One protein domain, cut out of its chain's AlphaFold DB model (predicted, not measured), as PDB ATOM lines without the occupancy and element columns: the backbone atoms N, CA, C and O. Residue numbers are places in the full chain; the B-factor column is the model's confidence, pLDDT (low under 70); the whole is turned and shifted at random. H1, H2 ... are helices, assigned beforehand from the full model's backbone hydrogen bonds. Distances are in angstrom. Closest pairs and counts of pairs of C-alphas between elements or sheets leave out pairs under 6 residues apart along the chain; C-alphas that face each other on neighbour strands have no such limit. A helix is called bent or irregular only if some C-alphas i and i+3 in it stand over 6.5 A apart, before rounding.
ATOM      1  N   ALA A  21      30.676 -31.358  35.056       82.88
ATOM      2  CA  ALA A  21      29.824 -31.571  36.225       82.88
ATOM      3  C   ALA A  21      30.629 -31.816  37.510       82.88
ATOM      4  O   ALA A  21      30.259 -31.296  38.560       82.88
ATOM      5  N   ALA A  22      31.743 -32.544  37.401       87.25
ATOM      6  CA  ALA A  22      32.633 -32.862  38.516       87.25
ATOM      7  C   ALA A  22      33.574 -31.709  38.918       87.25
ATOM      8  O   ALA A  22      34.215 -31.786  39.962       87.25
ATOM      9  N   LEU A  23      33.675 -30.647  38.110       86.75
ATOM     10  CA  LEU A  23      34.555 -29.519  38.413       86.75
ATOM     11  C   LEU A  23      33.969 -28.651  39.542       86.75
ATOM     12  O   LEU A  23      32.742 -28.547  39.665       86.75
ATOM     13  N   PRO A  24      34.813 -27.953  40.326       89.00
ATOM     14  CA  PRO A  24      34.365 -26.863  41.188       89.00
ATOM     15  C   PRO A  24      33.544 -25.836  40.401       89.00
ATOM     16  O   PRO A  24      33.716 -25.696  39.190       89.00
ATOM     17  N   PHE A  25      32.647 -25.107  41.075       89.88
ATOM     18  CA  PHE A  25      31.683 -24.237  40.390       89.88
ATOM     19  C   PHE A  25      32.336 -23.268  39.398       89.88
ATOM     20  O   PHE A  25      31.849 -23.154  38.279       89.88
ATOM     21  N   ASP A  26      33.429 -22.609  39.783       90.12
ATOM     22  CA  ASP A  26      34.051 -21.574  38.954       90.12
ATOM     23  C   ASP A  26      34.734 -22.165  37.714       90.12
ATOM     24  O   ASP A  26      34.522 -21.665  36.612       90.12
ATOM     25  N   ALA A  27      35.444 -23.288  37.858       88.50
ATOM     26  CA  ALA A  27      36.019 -24.029  36.731       88.50
ATOM     27  C   ALA A  27      34.928 -24.614  35.815       88.50
ATOM     28  O   ALA A  27      35.037 -24.583  34.589       88.50
ATOM     29  N   ARG A  28      33.817 -25.095  36.395       89.31
ATOM     30  CA  ARG A  28      32.641 -25.533  35.631       89.31
ATOM     31  C   ARG A  28      32.014 -24.375  34.860       89.31
ATOM     32  O   ARG A  28      31.679 -24.549  33.693       89.31
ATOM     33  N   TYR A  29      31.836 -23.217  35.494       89.88
ATOM     34  CA  TYR A  29      31.264 -22.038  34.846       89.88
ATOM     35  C   TYR A  29      32.158 -21.572  33.697       89.88
ATOM     36  O   TYR A  29      31.660 -21.438  32.581       89.88
ATOM     37  N   PHE A  30      33.472 -21.460  33.927       90.62
ATOM     38  CA  PHE A  30      34.459 -21.177  32.885       90.62
ATOM     39  C   PHE A  30      34.342 -22.151  31.706       90.62
ATOM     40  O   PHE A  30      34.190 -21.723  30.565       90.62
ATOM     41  N   ALA A  31      34.306 -23.460  31.965       87.38
ATOM     42  CA  ALA A  31      34.167 -24.474  30.919       87.38
ATOM     43  C   ALA A  31      32.840 -24.385  30.136       87.38
ATOM     44  O   ALA A  31      32.780 -24.811  28.979       87.38
ATOM     45  N   LEU A  32      31.770 -23.858  30.745       84.25
ATOM     46  CA  LEU A  32      30.474 -23.653  30.091       84.25
ATOM     47  C   LEU A  32      30.443 -22.396  29.214       84.25
ATOM     48  O   LEU A  32      29.780 -22.421  28.173       84.25
ATOM     49  N   ILE A  33      31.126 -21.323  29.624       84.88
ATOM     50  CA  ILE A  33      31.195 -20.060  28.869       84.88
ATOM     51  C   ILE A  33      32.332 -20.048  27.840       84.88
ATOM     52  O   ILE A  33      32.264 -19.315  26.854       84.88
ATOM     53  N   ALA A  34      33.356 -20.884  28.021       84.06
ATOM     54  CA  ALA A  34      34.424 -21.057  27.053       84.06
ATOM     55  C   ALA A  34      33.868 -21.621  25.733       84.06
ATOM     56  O   ALA A  34      33.201 -22.659  25.693       84.06
ATOM     57  N   ARG A  35      34.180 -20.946  24.620       78.50
ATOM     58  CA  ARG A  35      33.716 -21.330  23.272       78.50
ATOM     59  C   ARG A  35      34.326 -22.650  22.779       78.50
ATOM     60  O   ARG A  35      33.753 -23.327  21.925       78.50
ATOM     61  N   ALA A  36      35.474 -23.050  23.322       81.75
ATOM     62  CA  ALA A  36      36.108 -24.330  23.032       81.75
ATOM     63  C   ALA A  36      36.960 -24.826  24.218       81.75
ATOM     64  O   ALA A  36      37.522 -24.008  24.943       81.75
ATOM     65  N   PRO A  37      37.094 -26.153  24.407       82.69
ATOM     66  CA  PRO A  37      38.055 -26.712  25.356       82.69
ATOM     67  C   PRO A  37      39.498 -26.363  24.974       82.69
ATOM     68  O   PRO A  37      39.824 -26.361  23.785       82.69
ATOM     69  N   ALA A  38      40.379 -26.202  25.966       83.94
ATOM     70  CA  ALA A  38      41.797 -25.892  25.750       83.94
ATOM     71  C   ALA A  38      42.486 -26.872  24.783       83.94
ATOM     72  O   ALA A  38      43.188 -26.449  23.871       83.94
ATOM     73  N   ALA A  39      42.204 -28.175  24.898       86.44
ATOM     74  CA  ALA A  39      42.741 -29.191  23.988       86.44
ATOM     75  C   ALA A  39      42.301 -28.992  22.523       86.44
ATOM     76  O   ALA A  39      43.085 -29.215  21.603       86.44
ATOM     77  N   ALA A  40      41.061 -28.544  22.294       87.62
ATOM     78  CA  ALA A  40      40.568 -28.263  20.947       87.62
ATOM     79  C   ALA A  40      41.233 -27.009  20.357       87.62
ATOM     80  O   ALA A  40      41.540 -26.996  19.169       87.62
ATOM     81  N   CYS A  41      41.498 -25.990  21.181       89.25
ATOM     82  CA  CYS A  41      42.296 -24.832  20.775       89.25
ATOM     83  C   CYS A  41      43.738 -25.247  20.456       89.25
ATOM     84  O   CYS A  41      44.236 -24.935  19.383       89.25
ATOM     85  N   ALA A  42      44.381 -26.022  21.333       91.25
ATOM     86  CA  ALA A  42      45.760 -26.478  21.162       91.25
ATOM     87  C   ALA A  42      45.971 -27.313  19.889       91.25
ATOM     88  O   ALA A  42      47.038 -27.247  19.282       91.25
ATOM     89  N   ALA A  43      44.958 -28.070  19.456       93.25
ATOM     90  CA  ALA A  43      44.996 -28.825  18.204       93.25
ATOM     91  C   ALA A  43      45.012 -27.931  16.946       93.25
ATOM     92  O   ALA A  43      45.473 -28.371  15.891       93.25
ATOM     93  N   LEU A  44      44.519 -26.692  17.048       95.25
ATOM     94  CA  LEU A  44      44.522 -25.713  15.959       95.25
ATOM     95  C   LEU A  44      45.849 -24.953  15.854       95.25
ATOM     96  O   LEU A  44      46.120 -24.393  14.797       95.25
ATOM     97  N   LEU A  45      46.664 -24.926  16.912       95.81
ATOM     98  CA  LEU A  45      47.901 -24.140  16.980       95.81
ATOM     99  C   LEU A  45      49.111 -24.904  16.433       95.81
ATOM    100  O   LEU A  45      49.203 -26.122  16.589       95.81
ATOM    101  N   THR A  46      50.067 -24.201  15.823       96.94
ATOM    102  CA  THR A  46      51.385 -24.755  15.457       96.94
ATOM    103  C   THR A  46      52.121 -25.283  16.696       96.94
ATOM    104  O   THR A  46      51.845 -24.854  17.814       96.94
ATOM    105  N   ASP A  47      53.013 -26.272  16.539       95.88
ATOM    106  CA  ASP A  47      53.792 -26.778  17.687       95.88
ATOM    107  C   ASP A  47      54.654 -25.672  18.309       95.88
ATOM    108  O   ASP A  47      54.709 -25.565  19.532       95.88
ATOM    109  N   GLU A  48      55.239 -24.816  17.467       95.25
ATOM    110  CA  GLU A  48      56.021 -23.647  17.876       95.25
ATOM    111  C   GLU A  48      55.193 -22.677  18.725       95.25
ATOM    112  O   GLU A  48      55.548 -22.396  19.869       95.25
ATOM    113  N   PHE A  49      54.039 -22.224  18.224       94.56
ATOM    114  CA  PHE A  49      53.213 -21.279  18.972       94.56
ATOM    115  C   PHE A  49      52.620 -21.907  20.235       94.56
ATOM    116  O   PHE A  49      52.531 -21.256  21.271       94.56
ATOM    117  N   ARG A  50      52.254 -23.196  20.188       93.88
ATOM    118  CA  ARG A  50      51.775 -23.922  21.370       93.88
ATOM    119  C   ARG A  50      52.839 -23.990  22.467       93.88
ATOM    120  O   ARG A  50      52.475 -23.927  23.633       93.88
ATOM    121  N   ALA A  51      54.117 -24.122  22.112       94.19
ATOM    122  CA  ALA A  51      55.216 -24.100  23.077       94.19
ATOM    123  C   ALA A  51      55.467 -22.697  23.662       94.19
ATOM    124  O   ALA A  51      56.001 -22.585  24.762       94.19
ATOM    125  N   ALA A  52      55.066 -21.643  22.949       93.75
ATOM    126  CA  ALA A  52      55.262 -20.251  23.347       93.75
ATOM    127  C   ALA A  52      54.144 -19.676  24.239       93.75
ATOM    128  O   ALA A  52      54.266 -18.544  24.706       93.75
ATOM    129  N   ILE A  53      53.052 -20.413  24.472       92.06
ATOM    130  CA  ILE A  53      51.913 -19.936  25.269       92.06
ATOM    131  C   ILE A  53      51.675 -20.798  26.506       92.06
ATOM    132  O   ILE A  53      51.887 -22.008  26.496       92.06
ATOM    133  N   ASP A  54      51.139 -20.177  27.555       90.38
ATOM    134  CA  ASP A  54      50.581 -20.905  28.690       90.38
ATOM    135  C   ASP A  54      49.147 -21.374  28.354       90.38
ATOM    136  O   ASP A  54      48.249 -20.537  28.193       90.38
ATOM    137  N   PRO A  55      48.883 -22.694  28.264       84.88
ATOM    138  CA  PRO A  55      47.541 -23.211  27.997       84.88
ATOM    139  C   PRO A  55      46.533 -22.886  29.113       84.88
ATOM    140  O   PRO A  55      45.326 -22.913  28.859       84.88
ATOM    141  N   GLY A  56      47.000 -22.573  30.326       87.44
ATOM    142  CA  GLY A  56      46.187 -22.176  31.473       87.44
ATOM    143  C   GLY A  56      45.875 -20.679  31.538       87.44
ATOM    144  O   GLY A  56      45.032 -20.277  32.342       87.44
ATOM    145  N   ALA A  57      46.479 -19.849  30.682       89.69
ATOM    146  CA  ALA A  57      46.399 -18.391  30.794       89.69
ATOM    147  C   ALA A  57      44.959 -17.854  30.752       89.69
ATOM    148  O   ALA A  57      44.618 -16.925  31.485       89.69
ATOM    149  N   ALA A  58      44.094 -18.448  29.924       89.31
ATOM    150  CA  ALA A  58      42.694 -18.040  29.818       89.31
ATOM    151  C   ALA A  58      41.903 -18.334  31.105       89.31
ATOM    152  O   ALA A  58      41.139 -17.487  31.569       89.31
ATOM    153  N   GLU A  59      42.107 -19.512  31.699       89.75
ATOM    154  CA  GLU A  59      41.467 -19.882  32.964       89.75
ATOM    155  C   GLU A  59      42.028 -19.049  34.121       89.75
ATOM    156  O   GLU A  59      41.266 -18.519  34.925       89.75
ATOM    157  N   ALA A  60      43.344 -18.837  34.161       91.62
ATOM    158  CA  ALA A  60      43.983 -17.967  35.143       91.62
ATOM    159  C   ALA A  60      43.472 -16.518  35.047       91.62
ATOM    160  O   ALA A  60      43.219 -15.879  36.070       91.62
ATOM    161  N   GLY A  61      43.275 -16.004  33.828       92.38
ATOM    162  CA  GLY A  61      42.662 -14.700  33.580       92.38
ATOM    163  C   GLY A  61      41.219 -14.630  34.082       92.38
ATOM    164  O   GLY A  61      40.851 -13.668  34.756       92.38
ATOM    165  N   TYR A  62      40.427 -15.677  33.832       93.31
ATOM    166  CA  TYR A  62      39.076 -15.799  34.377       93.31
ATOM    167  C   TYR A  62      39.071 -15.801  35.912       93.31
ATOM    168  O   TYR A  62      38.344 -15.017  36.520       93.31
ATOM    169  N   LEU A  63      39.912 -16.624  36.545       92.50
ATOM    170  CA  LEU A  63      40.010 -16.716  38.004       92.50
ATOM    171  C   LEU A  63      40.417 -15.378  38.631       92.50
ATOM    172  O   LEU A  63      39.841 -14.970  39.635       92.50
ATOM    173  N   ARG A  64      41.351 -14.655  38.001       94.00
ATOM    174  CA  ARG A  64      41.753 -13.310  38.431       94.00
ATOM    175  C   ARG A  64      40.601 -12.312  38.339       94.00
ATOM    176  O   ARG A  64      40.432 -11.500  39.241       94.00
ATOM    177  N   ALA A  65      39.807 -12.374  37.272       92.88
ATOM    178  CA  ALA A  65      38.678 -11.469  37.076       92.88
ATOM    179  C   ALA A  65      37.547 -11.689  38.090       92.88
ATOM    180  O   ALA A  65      36.836 -10.744  38.410       92.88
ATOM    181  N   ILE A  66      37.380 -12.909  38.614       94.06
ATOM    182  CA  ILE A  66      36.361 -13.212  39.632       94.06
ATOM    183  C   ILE A  66      36.863 -13.096  41.072       94.06
ATOM    184  O   ILE A  66      36.064 -13.235  42.000       94.06
ATOM    185  N   GLU A  67      38.154 -12.826  41.271       94.06
ATOM    186  CA  GLU A  67      38.769 -12.683  42.591       94.06
ATOM    187  C   GLU A  67      38.031 -11.684  43.503       94.06
ATOM    188  O   GLU A  67      37.779 -12.035  44.656       94.06
ATOM    189  N   PRO A  68      37.564 -10.507  43.025       94.12
ATOM    190  CA  PRO A  68      36.806  -9.574  43.866       94.12
ATOM    191  C   PRO A  68      35.482 -10.139  44.402       94.12
ATOM    192  O   PRO A  68      34.941  -9.629  45.379       94.12
ATOM    193  N   ALA A  69      34.943 -11.182  43.766       93.00
ATOM    194  CA  ALA A  69      33.733 -11.877  44.193       93.00
ATOM    195  C   ALA A  69      34.034 -13.196  44.932       93.00
ATOM    196  O   ALA A  69      33.108 -13.964  45.221       93.00
ATOM    197  N   ARG A  70      35.303 -13.495  45.250       90.50
ATOM    198  CA  ARG A  70      35.679 -14.706  45.991       90.50
ATOM    199  C   ARG A  70      34.914 -14.767  47.320       90.50
ATOM    200  O   ARG A  70      34.805 -13.788  48.046       90.50
ATOM    201  N   GLY A  71      34.346 -15.934  47.624       89.31
ATOM    202  CA  GLY A  71      33.540 -16.156  48.833       89.31
ATOM    203  C   GLY A  71      32.067 -15.740  48.728       89.31
ATOM    204  O   GLY A  71      31.273 -16.146  49.572       89.31
ATOM    205  N   ALA A  72      31.660 -15.012  47.681       93.00
ATOM    206  CA  ALA A  72      30.246 -14.759  47.414       93.00
ATOM    207  C   ALA A  72      29.513 -16.037  46.969       93.00
ATOM    208  O   ALA A  72      30.136 -17.026  46.568       93.00
ATOM    209  N   ASP A  73      28.178 -15.996  46.971       94.25
ATOM    210  CA  ASP A  73      27.345 -17.053  46.389       94.25
ATOM    211  C   ASP A  73      27.793 -17.381  44.945       94.25
ATOM    212  O   ASP A  73      28.123 -16.459  44.188       94.25
TER     213      ASP A  73
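AT A GLANCE: This is residues 21 to 73 of the 230 residues of a protein of Proteobacteria bacterium (UniProt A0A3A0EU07). The chain makes a long, narrow U: H1 and H2 go out one after the other, H3 sits at the turn, and H4, the longest helix, comes back and crosses near H1. Residues 43 to 49 stick out at the turn. The printed part has 53 residues, all helix in class, with H1, H2, H3 and H4 in chain order; it is loose, with a radius of gyration of the C-alphas of 13.0 A, and spans 40 by 22 by 16 A.

IN THESE COORDINATES: Find C-alpha 25 at (31.683, -24.237, 40.390), where H1 begins, residues 25 to 33, 12.3 A long. Next come H2, residues 38 to 44, and H3, residues 47 to 52. H4, residues 57 to 69, runs 19.6 A to C-alpha 69 at (33.733, -11.877, 44.193); it is irregular, C-alphas 65 and 68 being 7.3 A apart.

HOW THE PARTS SIT: Look at Phe 30 and Glu 59, the closest C-alphas of H1 and H4, 7.1 A apart: these helices touch, H4 with residues 59 to 63 alone, at a steep tilt of 56 degrees, opposite ways. H2 and H3 are close but not clearly touching; their closest C-alphas, Ala 42 and Arg 50, are 6.5 A apart. H2 and H4 are apart. Every O i to N i+4 pair is within hydrogen-bond range in H1 and H3, but 2 of 3 in H2 and 7 of 9 in H4.

THE WHOLE: The farthest C-alphas, Glu 48 and Asp 73, are 41.0 A apart. The printed part has no cut, its three links are tight, and no printed residue is under 70 in pLDDT.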